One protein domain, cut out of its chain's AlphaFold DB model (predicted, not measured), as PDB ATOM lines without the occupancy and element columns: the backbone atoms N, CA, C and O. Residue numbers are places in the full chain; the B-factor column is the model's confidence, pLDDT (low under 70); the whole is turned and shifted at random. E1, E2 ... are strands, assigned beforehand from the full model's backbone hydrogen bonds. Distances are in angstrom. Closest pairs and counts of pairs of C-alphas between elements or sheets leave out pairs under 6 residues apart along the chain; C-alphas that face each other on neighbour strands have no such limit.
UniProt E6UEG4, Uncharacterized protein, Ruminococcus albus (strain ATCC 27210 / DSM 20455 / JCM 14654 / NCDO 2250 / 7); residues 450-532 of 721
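AT A GLANCE: This is residues 450 to 532 of the 721 residues of an uncharacterized protein of Ruminococcus albus (strain ATCC 27210 / DSM 20455 / JCM 14654 / NCDO 2250 / 7) (UniProt E6UEG4). Two small antiparallel sheets lie partly face to face as a loose wedge: E1 to E4 make one wall and E5 to E8 the other, nearest together where E4 comes beside E6 and E7, and open between E1 and E8. Each wall is a meander, each strand the antiparallel neighbour of the one before, with orders E1 - E2 - E3 - E4 and E5 - E6 - E7 - E8. The printed part has 83 residues with eight named strands, E1 to E8 in chain order, and no named helix; the class is all strand, though under half of the residues, 41, are in named elements. The whole is compact, with a radius of gyration of the C-alphas of 12.5 A and spans of 37 by 31 by 21 A.

HOW THE PARTS SIT: In the first sheet, E2, residues 460 to 465, and E3, residues 470 to 476, are inner strands and form a hairpin at 164 degrees, with N 461 and O 473 within hydrogen-bond range at 2.8 A. Edge strand E1, residues 451 to 457, forms a hairpin with E2, with N 455 and O 462 3.0 A apart. Edge strand E4, residues 484 to 488, forms a hairpin with E3, with N 474 and O 486 2.9 A apart. This sheet is only just strongly twisted, its C-alphas lying up to 4.2 A off the best plane. In the second sheet, inner strands E6, residues 505 to 507, and E7, residues 516 to 520, form a hairpin, with N 505 and O 517 2.7 A apart. Edge strand E5, residues 497 to 499, is antiparallel to E6, with N 498 and O 506 2.8 A apart; edge strand E8, residues 525 to 529, is antiparallel to E7, with N 518 and O 527 2.8 A apart. Between the sheets, the closest C-alphas of E4 and E7 are those of Leu 485 and Trp 519, 7.6 A apart. E4 and E6 are near each other, with 5 pairs of C-alphas within 10 A. E1 and E8 are apart.

IN THESE COORDINATES: E1 begins at C-alpha 451, (28.663, 16.821, -20.199), and measures 16.7 A; E2 measures 16.5 A. E3 is 19.1 A long and ends at C-alpha 476, (9.850, 2.366, -25.552); E4 measures 13.0 A. E5 and E6 measure 6.8 A and 6.9 A. E7 measures 13.5 A, and E8, 13.1 A, ends at C-alpha 529, (25.723, 14.817, -31.307).

THE WHOLE: The two C-alphas farthest apart are those of Tyr 466 and Ser 480, at 37.9 A. The printed part has no cut, and no link is long. Mean pLDDT of the printed part is 87.7; residues 477 to 483, between E3 and E4, are under 70.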
ATOM      1  N   VAL A 450      28.006  20.516 -22.775       94.00
ATOM      2  CA  VAL A 450      29.180  20.168 -21.958       94.00
ATOM      3  C   VAL A 450      28.774  19.193 -20.855       94.00
ATOM      4  O   VAL A 450      28.255  19.600 -19.816       94.00
ATOM      5  N   LEU A 451      29.015  17.907 -21.106       94.38
ATOM      6  CA  LEU A 451      28.663  16.821 -20.199       94.38
ATOM      7  C   LEU A 451      29.403  16.904 -18.867       94.38
ATOM      8  O   LEU A 451      30.612  17.106 -18.833       94.38
ATOM      9  N   LYS A 452      28.654  16.667 -17.797       93.81
ATOM     10  CA  LYS A 452      29.128  16.449 -16.433       93.81
ATOM     11  C   LYS A 452      29.084  14.970 -16.056       93.81
ATOM     12  O   LYS A 452      29.957  14.515 -15.326       93.81
ATOM     13  N   ASP A 453      28.062  14.246 -16.510       93.50
ATOM     14  CA  ASP A 453      27.900  12.823 -16.220       93.50
ATOM     15  C   ASP A 453      27.060  12.121 -17.296       93.50
ATOM     16  O   ASP A 453      26.214  12.743 -17.946       93.50
ATOM     17  N   ILE A 454      27.293  10.819 -17.460       94.94
ATOM     18  CA  ILE A 454      26.451   9.921 -18.251       94.94
ATOM     19  C   ILE A 454      26.181   8.683 -17.408       94.94
ATOM     20  O   ILE A 454      27.113   7.983 -17.010       94.94
ATOM     21  N   ARG A 455      24.906   8.358 -17.201       93.88
ATOM     22  CA  ARG A 455      24.518   7.183 -16.417       93.88
ATOM     23  C   ARG A 455      23.397   6.395 -17.070       93.88
ATOM     24  O   ARG A 455      22.550   6.940 -17.773       93.88
ATOM     25  N   GLN A 456      23.408   5.096 -16.804       93.06
ATOM     26  CA  GLN A 456      22.333   4.182 -17.161       93.06
ATOM     27  C   GLN A 456      21.421   3.999 -15.942       93.06
ATOM     28  O   GLN A 456      21.870   3.498 -14.910       93.06
ATOM     29  N   GLU A 457      20.147   4.363 -16.067       91.62
ATOM     30  CA  GLU A 457      19.109   4.180 -15.046       91.62
ATOM     31  C   GLU A 457      18.025   3.241 -15.588       91.62
ATOM     32  O   GLU A 457      17.184   3.635 -16.392       91.62
ATOM     33  N   GLY A 458      18.056   1.966 -15.191       88.00
ATOM     34  CA  GLY A 458      17.157   0.958 -15.764       88.00
ATOM     35  C   GLY A 458      17.369   0.831 -17.276       88.00
ATOM     36  O   GLY A 458      18.488   0.543 -17.707       88.00
ATOM     37  N   SER A 459      16.319   1.080 -18.061       88.31
ATOM     38  CA  SER A 459      16.346   1.116 -19.532       88.31
ATOM     39  C   SER A 459      16.584   2.507 -20.127       88.31
ATOM     40  O   SER A 459      16.610   2.665 -21.350       88.31
ATOM     41  N   SER A 460      16.815   3.513 -19.285       93.19
ATOM     42  CA  SER A 460      17.008   4.899 -19.697       93.19
ATOM     43  C   SER A 460      18.476   5.322 -19.616       93.19
ATOM     44  O   SER A 460      19.220   4.912 -18.723       93.19
ATOM     45  N   LEU A 461      18.894   6.173 -20.550       95.94
ATOM     46  CA  LEU A 461      20.203   6.825 -20.571       95.94
ATOM     47  C   LEU A 461      20.041   8.280 -20.130       95.94
ATOM     48  O   LEU A 461      19.275   9.019 -20.743       95.94
ATOM     49  N   VAL A 462      20.773   8.707 -19.105       96.00
ATOM     50  CA  VAL A 462      20.703  10.075 -18.576       96.00
ATOM     51  C   VAL A 462      22.005  10.817 -18.859       96.00
ATOM     52  O   VAL A 462      23.090  10.298 -18.592       96.00
ATOM     53  N   LEU A 463      21.886  12.032 -19.396       96.56
ATOM     54  CA  LEU A 463      22.995  12.931 -19.715       96.56
ATOM     55  C   LEU A 463      22.862  14.217 -18.895       96.56
ATOM     56  O   LEU A 463      21.969  15.026 -19.164       96.56
ATOM     57  N   ASP A 464      23.768  14.435 -17.947       94.88
ATOM     58  CA  ASP A 464      23.824  15.671 -17.159       94.88
ATOM     59  C   ASP A 464      24.851  16.638 -17.749       94.88
ATOM     60  O   ASP A 464      25.946  16.223 -18.137       94.88
ATOM     61  N   ASP A 465      24.545  17.936 -17.760       93.38
ATOM     62  CA  ASP A 465      25.493  18.996 -18.111       93.38
ATOM     63  C   ASP A 465      26.028  19.749 -16.876       93.38
ATOM     64  O   ASP A 465      25.525  19.641 -15.752       93.38
ATOM     65  N   TYR A 466      27.076  20.549 -17.080       90.25
ATOM     66  CA  TYR A 466      27.625  21.411 -16.026       90.25
ATOM     67  C   TYR A 466      26.739  22.620 -15.673       90.25
ATOM     68  O   TYR A 466      27.007  23.292 -14.678       90.25
ATOM     69  N   SER A 467      25.680  22.887 -16.441       86.81
ATOM     70  CA  SER A 467      24.709  23.957 -16.174       86.81
ATOM     71  C   SER A 467      23.581  23.511 -15.231       86.81
ATOM     72  O   SER A 467      22.750  24.334 -14.850       86.81
ATOM     73  N   GLY A 468      23.539  22.227 -14.851       88.88
ATOM     74  CA  GLY A 468      22.502  21.643 -13.995       88.88
ATOM     75  C   GLY A 468      21.270  21.135 -14.753       88.88
ATOM     76  O   GLY A 468      20.242  20.862 -14.134       88.88
ATOM     77  N   ASN A 469      21.348  21.015 -16.077       92.50
ATOM     78  CA  ASN A 469      20.319  20.402 -16.905       92.50
ATOM     79  C   ASN A 469      20.613  18.914 -17.099       92.50
ATOM     80  O   ASN A 469      21.768  18.514 -17.252       92.50
ATOM     81  N   SER A 470      19.561  18.104 -17.161       93.69
ATOM     82  CA  SER A 470      19.665  16.711 -17.576       93.69
ATOM     83  C   SER A 470      18.675  16.400 -18.686       93.69
ATOM     84  O   SER A 470      17.616  17.030 -18.786       93.69
ATOM     85  N   ILE A 471      19.054  15.464 -19.551       95.44
ATOM     86  CA  ILE A 471      18.176  14.886 -20.565       95.44
ATOM     87  C   ILE A 471      18.192  13.365 -20.428       95.44
ATOM     88  O   ILE A 471      19.254  12.740 -20.426       95.44
ATOM     89  N   THR A 472      17.006  12.782 -20.277       96.06
ATOM     90  CA  THR A 472      16.820  11.335 -20.112       96.06
ATOM     91  C   THR A 472      16.231  10.752 -21.380       96.06
ATOM     92  O   THR A 472      15.151  11.159 -21.794       96.06
ATOM     93  N   VAL A 473      16.919   9.790 -21.984       95.00
ATOM     94  CA  VAL A 473      16.500   9.085 -23.195       95.00
ATOM     95  C   VAL A 473      15.980   7.709 -22.807       95.00
ATOM     96  O   VAL A 473      16.702   6.927 -22.194       95.00
ATOM     97  N   THR A 474      14.739   7.398 -23.165       92.94
ATOM     98  CA  THR A 474      14.114   6.100 -22.881       92.94
ATOM     99  C   THR A 474      13.670   5.452 -24.178       92.94
ATOM    100  O   THR A 474      12.983   6.080 -24.984       92.94
ATOM    101  N   TYR A 475      14.050   4.192 -24.377       87.56
ATOM    102  CA  TYR A 475      13.532   3.391 -25.476       87.56
ATOM    103  C   TYR A 475      12.224   2.729 -25.050       87.56
ATOM    104  O   TYR A 475      12.188   2.002 -24.057       87.56
ATOM    105  N   THR A 476      11.155   2.982 -25.803       76.62
ATOM    106  CA  THR A 476       9.850   2.366 -25.552       76.62
ATOM    107  C   THR A 476       9.488   1.522 -26.765       76.62
ATOM    108  O   THR A 476       9.337   2.057 -27.862       76.62
ATOM    109  N   ALA A 477       9.360   0.206 -26.584       61.97
ATOM    110  CA  ALA A 477       8.786  -0.671 -27.599       61.97
ATOM    111  C   ALA A 477       7.251  -0.523 -27.537       61.97
ATOM    112  O   ALA A 477       6.670  -0.887 -26.513       61.97
ATOM    113  N   PRO A 478       6.573   0.050 -28.546       58.53
ATOM    114  CA  PRO A 478       5.130   0.241 -28.478       58.53
ATOM    115  C   PRO A 478       4.388  -1.072 -28.762       58.53
ATOM    116  O   PRO A 478       4.801  -1.854 -29.615       58.53
ATOM    117  N   GLU A 479       3.229  -1.270 -28.123       50.44
ATOM    118  CA  GLU A 479       2.300  -2.371 -28.440       50.44
ATOM    119  C   GLU A 479       1.614  -2.199 -29.815       50.44
ATOM    120  O   GLU A 479       1.115  -3.164 -30.389       50.44
ATOM    121  N   SER A 480       1.631  -0.992 -30.392       44.00
ATOM    122  CA  SER A 480       1.180  -0.723 -31.763       44.00
ATOM    123  C   SER A 480       1.764   0.600 -32.285       44.00
ATOM    124  O   SER A 480       1.210   1.670 -32.030       44.00
ATOM    125  N   GLY A 481       2.895   0.556 -32.995       55.25
ATOM    126  CA  GLY A 481       3.534   1.741 -33.586       55.25
ATOM    127  C   GLY A 481       4.973   1.495 -34.056       55.25
ATOM    128  O   GLY A 481       5.504   0.400 -33.884       55.25
ATOM    129  N   ASN A 482       5.603   2.518 -34.648       53.44
ATOM    130  CA  ASN A 482       7.056   2.541 -34.854       53.44
ATOM    131  C   ASN A 482       7.751   2.745 -33.500       53.44
ATOM    132  O   ASN A 482       7.248   3.487 -32.661       53.44
ATOM    133  N   ASN A 483       8.905   2.111 -33.297       58.72
ATOM    134  CA  ASN A 483       9.708   2.308 -32.092       58.72
ATOM    135  C   ASN A 483      10.109   3.785 -31.954       58.72
ATOM    136  O   ASN A 483      10.683   4.355 -32.883       58.72
ATOM    137  N   GLU A 484       9.820   4.389 -30.800       72.38
ATOM    138  CA  GLU A 484      10.127   5.795 -30.530       72.38
ATOM    139  C   GLU A 484      10.991   5.937 -29.273       72.38
ATOM    140  O   GLU A 484      10.740   5.337 -28.222       72.38
ATOM    141  N   LEU A 485      12.039   6.755 -29.401       87.44
ATOM    142  CA  LEU A 485      12.770   7.272 -28.256       87.44
ATOM    143  C   LEU A 485      11.968   8.412 -27.641       87.44
ATOM    144  O   LEU A 485      11.542   9.329 -28.340       87.44
ATOM    145  N   LYS A 486      11.812   8.371 -26.321       91.25
ATOM    146  CA  LYS A 486      11.253   9.473 -25.542       91.25
ATOM    147  C   LYS A 486      12.350  10.207 -24.797       91.25
ATOM    148  O   LYS A 486      13.278   9.579 -24.282       91.25
ATOM    149  N   TYR A 487      12.213  11.525 -24.715       93.31
ATOM    150  CA  TYR A 487      13.186  12.414 -24.090       93.31
ATOM    151  C   TYR A 487      12.514  13.164 -22.950       93.31
ATOM    152  O   TYR A 487      11.452  13.746 -23.149       93.31
ATOM    153  N   TYR A 488      13.136  13.183 -21.779       94.25
ATOM    154  CA  TYR A 488      12.617  13.880 -20.606       94.25
ATOM    155  C   TYR A 488      13.621  14.908 -20.101       94.25
ATOM    156  O   TYR A 488      14.832  14.696 -20.186       94.25
ATOM    157  N   ASP A 489      13.110  16.022 -19.586       93.69
ATOM    158  CA  ASP A 489      13.899  17.110 -19.016       93.69
ATOM    159  C   ASP A 489      14.327  16.830 -17.561       93.69
ATOM    160  O   ASP A 489      14.017  15.782 -16.989       93.69
ATOM    161  N   THR A 490      15.001  17.796 -16.924       91.69
ATOM    162  CA  THR A 490      15.483  17.671 -15.534       91.69
ATOM    163  C   THR A 490      14.384  17.376 -14.507       91.69
ATOM    164  O   THR A 490      14.670  16.861 -13.429       91.69
ATOM    165  N   LYS A 491      13.125  17.720 -14.798       91.31
ATOM    166  CA  LYS A 491      11.976  17.491 -13.910       91.31
ATOM    167  C   LYS A 491      11.198  16.223 -14.278       91.31
ATOM    168  O   LYS A 491      10.155  15.976 -13.677       91.31
ATOM    169  N   GLY A 492      11.666  15.448 -15.259       88.06
ATOM    170  CA  GLY A 492      10.969  14.272 -15.777       88.06
ATOM    171  C   GLY A 492       9.800  14.606 -16.708       88.06
ATOM    172  O   GLY A 492       8.968  13.741 -16.967       88.06
ATOM    173  N   SER A 493       9.702  15.847 -17.202       92.31
ATOM    174  CA  SER A 493       8.670  16.236 -18.174       92.31
ATOM    175  C   SER A 493       9.116  15.878 -19.592       92.31
ATOM    176  O   SER A 493      10.271  16.111 -19.945       92.31
ATOM    177  N   GLU A 494       8.221  15.313 -20.408       92.12
ATOM    178  CA  GLU A 494       8.524  14.925 -21.795       92.12
ATOM    179  C   GLU A 494       8.864  16.166 -22.646       92.12
ATOM    180  O   GLU A 494       8.164  17.181 -22.607       92.12
ATOM    181  N   LEU A 495       9.977  16.105 -23.380       91.62
ATOM    182  CA  LEU A 495      10.492  17.191 -24.210       91.62
ATOM    183  C   LEU A 495       9.879  17.141 -25.608       91.62
ATOM    184  O   LEU A 495       9.916  16.117 -26.287       91.62
ATOM    185  N   GLU A 496       9.408  18.289 -26.095       89.81
ATOM    186  CA  GLU A 496       9.017  18.414 -27.497       89.81
ATOM    187  C   GLU A 496      10.243  18.400 -28.419       89.81
ATOM    188  O   GLU A 496      11.095  19.298 -28.369       89.81
ATOM    189  N   MET A 497      10.282  17.417 -29.317       90.00
ATOM    190  CA  MET A 497      11.353  17.239 -30.297       90.00
ATOM    191  C   MET A 497      10.951  17.750 -31.686       90.00
ATOM    192  O   MET A 497       9.777  17.827 -32.048       90.00
ATOM    193  N   SER A 498      11.952  18.121 -32.476       88.50
ATOM    194  CA  SER A 498      11.832  18.470 -33.892       88.50
ATOM    195  C   SER A 498      12.937  17.777 -34.679       88.50
ATOM    196  O   SER A 498      14.074  17.733 -34.213       88.50
ATOM    197  N   THR A 499      12.619  17.238 -35.851       87.81
ATOM    198  CA  THR A 499      13.594  16.532 -36.691       87.81
ATOM    199  C   THR A 499      14.163  17.476 -37.744       87.81
ATOM    200  O   THR A 499      13.407  18.154 -38.440       87.81
ATOM    201  N   ASP A 500      15.488  17.532 -37.862       84.25
ATOM    202  CA  ASP A 500      16.175  18.303 -38.897       84.25
ATOM    203  C   ASP A 500      16.333  17.524 -40.218       84.25
ATOM    204  O   ASP A 500      16.004  16.338 -40.325       84.25
ATOM    205  N   ASN A 501      16.849  18.204 -41.246       80.81
ATOM    206  CA  ASN A 501      17.044  17.634 -42.584       80.81
ATOM    207  C   ASN A 501      18.002  16.423 -42.599       80.81
ATOM    208  O   ASN A 501      17.887  15.565 -43.474       80.81
ATOM    209  N   ASP A 502      18.904  16.313 -41.618       79.44
ATOM    210  CA  ASP A 502      19.879  15.222 -41.492       79.44
ATOM    211  C   ASP A 502      19.343  14.034 -40.665       79.44
ATOM    212  O   ASP A 502      20.065  13.054 -40.395       79.44
ATOM    213  N   ARG A 503      18.046  14.084 -40.327       85.19
ATOM    214  CA  ARG A 503      17.313  13.131 -39.485       85.19
ATOM    215  C   ARG A 503      17.811  13.092 -38.041       85.19
ATOM    216  O   ARG A 503      17.779  12.029 -37.424       85.19
ATOM    217  N   TYR A 504      18.293  14.216 -37.516       88.88
ATOM    218  CA  TYR A 504      18.516  14.373 -36.083       88.88
ATOM    219  C   TYR A 504      17.298  14.994 -35.407       88.88
ATOM    220  O   TYR A 504      16.758  15.997 -35.862       88.88
ATOM    221  N   GLU A 505      16.909  14.425 -34.279       91.12
ATOM    222  CA  GLU A 505      15.919  14.953 -33.358       91.12
ATOM    223  C   GLU A 505      16.582  15.949 -32.401       91.12
ATOM    224  O   GLU A 505      17.609  15.673 -31.772       91.12
ATOM    225  N   ARG A 506      15.983  17.131 -32.286       91.19
ATOM    226  CA  ARG A 506      16.437  18.234 -31.443       91.19
ATOM    227  C   ARG A 506      15.284  18.742 -30.593       91.19
ATOM    228  O   ARG A 506      14.218  19.054 -31.126       91.19
ATOM    229  N   ALA A 507      15.527  18.903 -29.298       90.75
ATOM    230  CA  ALA A 507      14.564  19.526 -28.401       90.75
ATOM    231  C   ALA A 507      14.312  20.991 -28.799       90.75
ATOM    232  O   ALA A 507      15.251  21.733 -29.111       90.75
ATOM    233  N   LYS A 508      13.049  21.428 -28.759       89.06
ATOM    234  CA  LYS A 508      12.679  22.839 -28.987       89.06
ATOM    235  C   LYS A 508      13.142  23.758 -27.853       89.06
ATOM    236  O   LYS A 508      13.324  24.958 -28.060       89.06
ATOM    237  N   ASP A 509      13.334  23.202 -26.658       90.25
ATOM    238  CA  ASP A 509      13.850  23.927 -25.504       90.25
ATOM    239  C   ASP A 509      15.308  24.364 -25.745       90.25
ATOM    240  O   ASP A 509      16.202  23.563 -26.035       90.25
ATOM    241  N   LYS A 510      15.553  25.670 -25.592       87.81
ATOM    242  CA  LYS A 510      16.863  26.297 -25.809       87.81
ATOM    243  C   LYS A 510      17.955  25.738 -24.891       87.81
ATOM    244  O   LYS A 510      19.122  25.824 -25.273       87.81
ATOM    245  N   ARG A 511      17.602  25.171 -23.730       88.56
ATOM    246  CA  ARG A 511      18.545  24.544 -22.785       88.56
ATOM    247  C   ARG A 511      19.298  23.368 -23.408       88.56
ATOM    248  O   ARG A 511      20.480  23.194 -23.144       88.56
ATOM    249  N   TYR A 512      18.651  22.617 -24.296       90.25
ATOM    250  CA  TYR A 512      19.199  21.393 -24.891       90.25
ATOM    251  C   TYR A 512      19.597  21.576 -26.361       90.25
ATOM    252  O   TYR A 512      19.816  20.609 -27.085       90.25
ATOM    253  N   ARG A 513      19.715  22.824 -26.837       86.69
ATOM    254  CA  ARG A 513      19.870  23.140 -28.267       86.69
ATOM    255  C   ARG A 513      21.104  22.497 -28.922       86.69
ATOM    256  O   ARG A 513      21.102  22.342 -30.144       86.69
ATOM    257  N   ASN A 514      22.148  22.219 -28.143       89.56
ATOM    258  CA  ASN A 514      23.423  21.654 -28.599       89.56
ATOM    259  C   ASN A 514      23.483  20.125 -28.414       89.56
ATOM    260  O   ASN A 514      24.522  19.529 -28.663       89.56
ATOM    261  N   CYS A 515      22.387  19.495 -27.978       93.75
ATOM    262  CA  CYS A 515      22.252  18.050 -27.846       93.75
ATOM    263  C   CYS A 515      21.250  17.550 -28.892       93.75
ATOM    264  O   CYS A 515      20.074  17.920 -28.867       93.75
ATOM    265  N   LYS A 516      21.721  16.737 -29.837       94.25
ATOM    266  CA  LYS A 516      20.904  16.175 -30.917       94.25
ATOM    267  C   LYS A 516      21.002  14.657 -30.923       94.25
ATOM    268  O   LYS A 516      22.074  14.105 -30.680       94.25
ATOM    269  N   PHE A 517      19.913  13.993 -31.281       94.88
ATOM    270  CA  PHE A 517      19.797  12.539 -31.243       94.88
ATOM    271  C   PHE A 517      19.441  11.988 -32.610       94.88
ATOM    272  O   PHE A 517      18.734  12.624 -33.378       94.88
ATOM    273  N   LYS A 518      19.932  10.800 -32.935       93.56
ATOM    274  CA  LYS A 518      19.554  10.095 -34.154       93.56
ATOM    275  C   LYS A 518      19.451   8.615 -33.869       93.56
ATOM    276  O   LYS A 518      20.451   7.966 -33.556       93.56
ATOM    277  N   TRP A 519      18.243   8.095 -34.013       92.06
ATOM    278  CA  TRP A 519      17.956   6.684 -33.838       92.06
ATOM    279  C   TRP A 519      18.047   5.926 -35.165       92.06
ATOM    280  O   TRP A 519      17.465   6.311 -36.181       92.06
ATOM    281  N   LEU A 520      18.815   4.839 -35.169       89.44
ATOM    282  CA  LEU A 520      18.966   3.931 -36.301       89.44
ATOM    283  C   LEU A 520      18.239   2.624 -35.995       89.44
ATOM    284  O   LEU A 520      18.825   1.691 -35.451       89.44
ATOM    285  N   GLU A 521      16.978   2.551 -36.417       84.50
ATOM    286  CA  GLU A 521      16.075   1.432 -36.125       84.50
ATOM    287  C   GLU A 521      16.655   0.060 -36.505       84.50
ATOM    288  O   GLU A 521      16.699  -0.858 -35.693       84.50
ATOM    289  N   LYS A 522      17.196  -0.070 -37.726       85.00
ATOM    290  CA  LYS A 522      17.716  -1.350 -38.248       85.00
ATOM    291  C   LYS A 522      18.842  -1.948 -37.409       85.00
ATOM    292  O   LYS A 522      19.022  -3.160 -37.414       85.00
ATOM    293  N   THR A 523      19.641  -1.104 -36.765       85.69
ATOM    294  CA  THR A 523      20.803  -1.528 -35.980       85.69
ATOM    295  C   THR A 523      20.612  -1.302 -34.487       85.69
ATOM    296  O   THR A 523      21.535  -1.608 -33.738       85.69
ATOM    297  N   LYS A 524      19.451  -0.776 -34.062       90.38
ATOM    298  CA  LYS A 524      19.143  -0.353 -32.688       90.38
ATOM    299  C   LYS A 524      20.246   0.512 -32.070       90.38
ATOM    300  O   LYS A 524      20.710   0.259 -30.960       90.38
ATOM    301  N   LYS A 525      20.707   1.520 -32.820       92.94
ATOM    302  CA  LYS A 525      21.795   2.416 -32.393       92.94
ATOM    303  C   LYS A 525      21.315   3.847 -32.222       92.94
ATOM    304  O   LYS A 525      20.728   4.424 -33.133       92.94
ATOM    305  N   LEU A 526      21.659   4.432 -31.083       94.06
ATOM    306  CA  LEU A 526      21.482   5.839 -30.768       94.06
ATOM    307  C   LEU A 526      22.787   6.590 -31.037       94.06
ATOM    308  O   LEU A 526      23.805   6.326 -30.404       94.06
ATOM    309  N   THR A 527      22.751   7.538 -31.968       94.44
ATOM    310  CA  THR A 527      23.833   8.504 -32.192       94.44
ATOM    311  C   THR A 527      23.497   9.807 -31.475       94.44
ATOM    312  O   THR A 527      22.414  10.351 -31.678       94.44
ATOM    313  N   ILE A 528      24.427  10.330 -30.680       95.25
ATOM    314  CA  ILE A 528      24.259  11.570 -29.916       95.25
ATOM    315  C   ILE A 528      25.316  12.573 -30.376       95.25
ATOM    316  O   ILE A 528      26.518  12.330 -30.245       95.25
ATOM    317  N   ASN A 529      24.869  13.700 -30.923       94.69
ATOM    318  CA  ASN A 529      25.723  14.817 -31.307       94.69
ATOM    319  C   ASN A 529      25.629  15.913 -30.239       94.69
ATOM    320  O   ASN A 529      24.550  16.445 -29.984       94.69
ATOM    321  N   LEU A 530      26.769  16.239 -29.633       94.38
ATOM    322  CA  LEU A 530      26.882  17.221 -28.550       94.38
ATOM    323  C   LEU A 530      27.609  18.504 -28.991       94.38
ATOM    324  O   LEU A 530      28.090  19.260 -28.149       94.38
ATOM    325  N   GLY A 531      27.742  18.721 -30.304       91.38
ATOM    326  CA  GLY A 531      28.482  19.836 -30.904       91.38
ATOM    327  C   GLY A 531      29.959  19.560 -31.210       91.38
ATOM    328  O   GLY A 531      30.574  20.371 -31.888       91.38
ATOM    329  N   TYR A 532      30.519  18.430 -30.762       91.50
ATOM    330  CA  TYR A 532      31.913  18.041 -31.026       91.50
ATOM    331  C   TYR A 532      32.084  17.363 -32.398       91.50
ATOM    332  O   TYR A 532      31.116  16.877 -32.988       91.50
TER     333      TYR A 532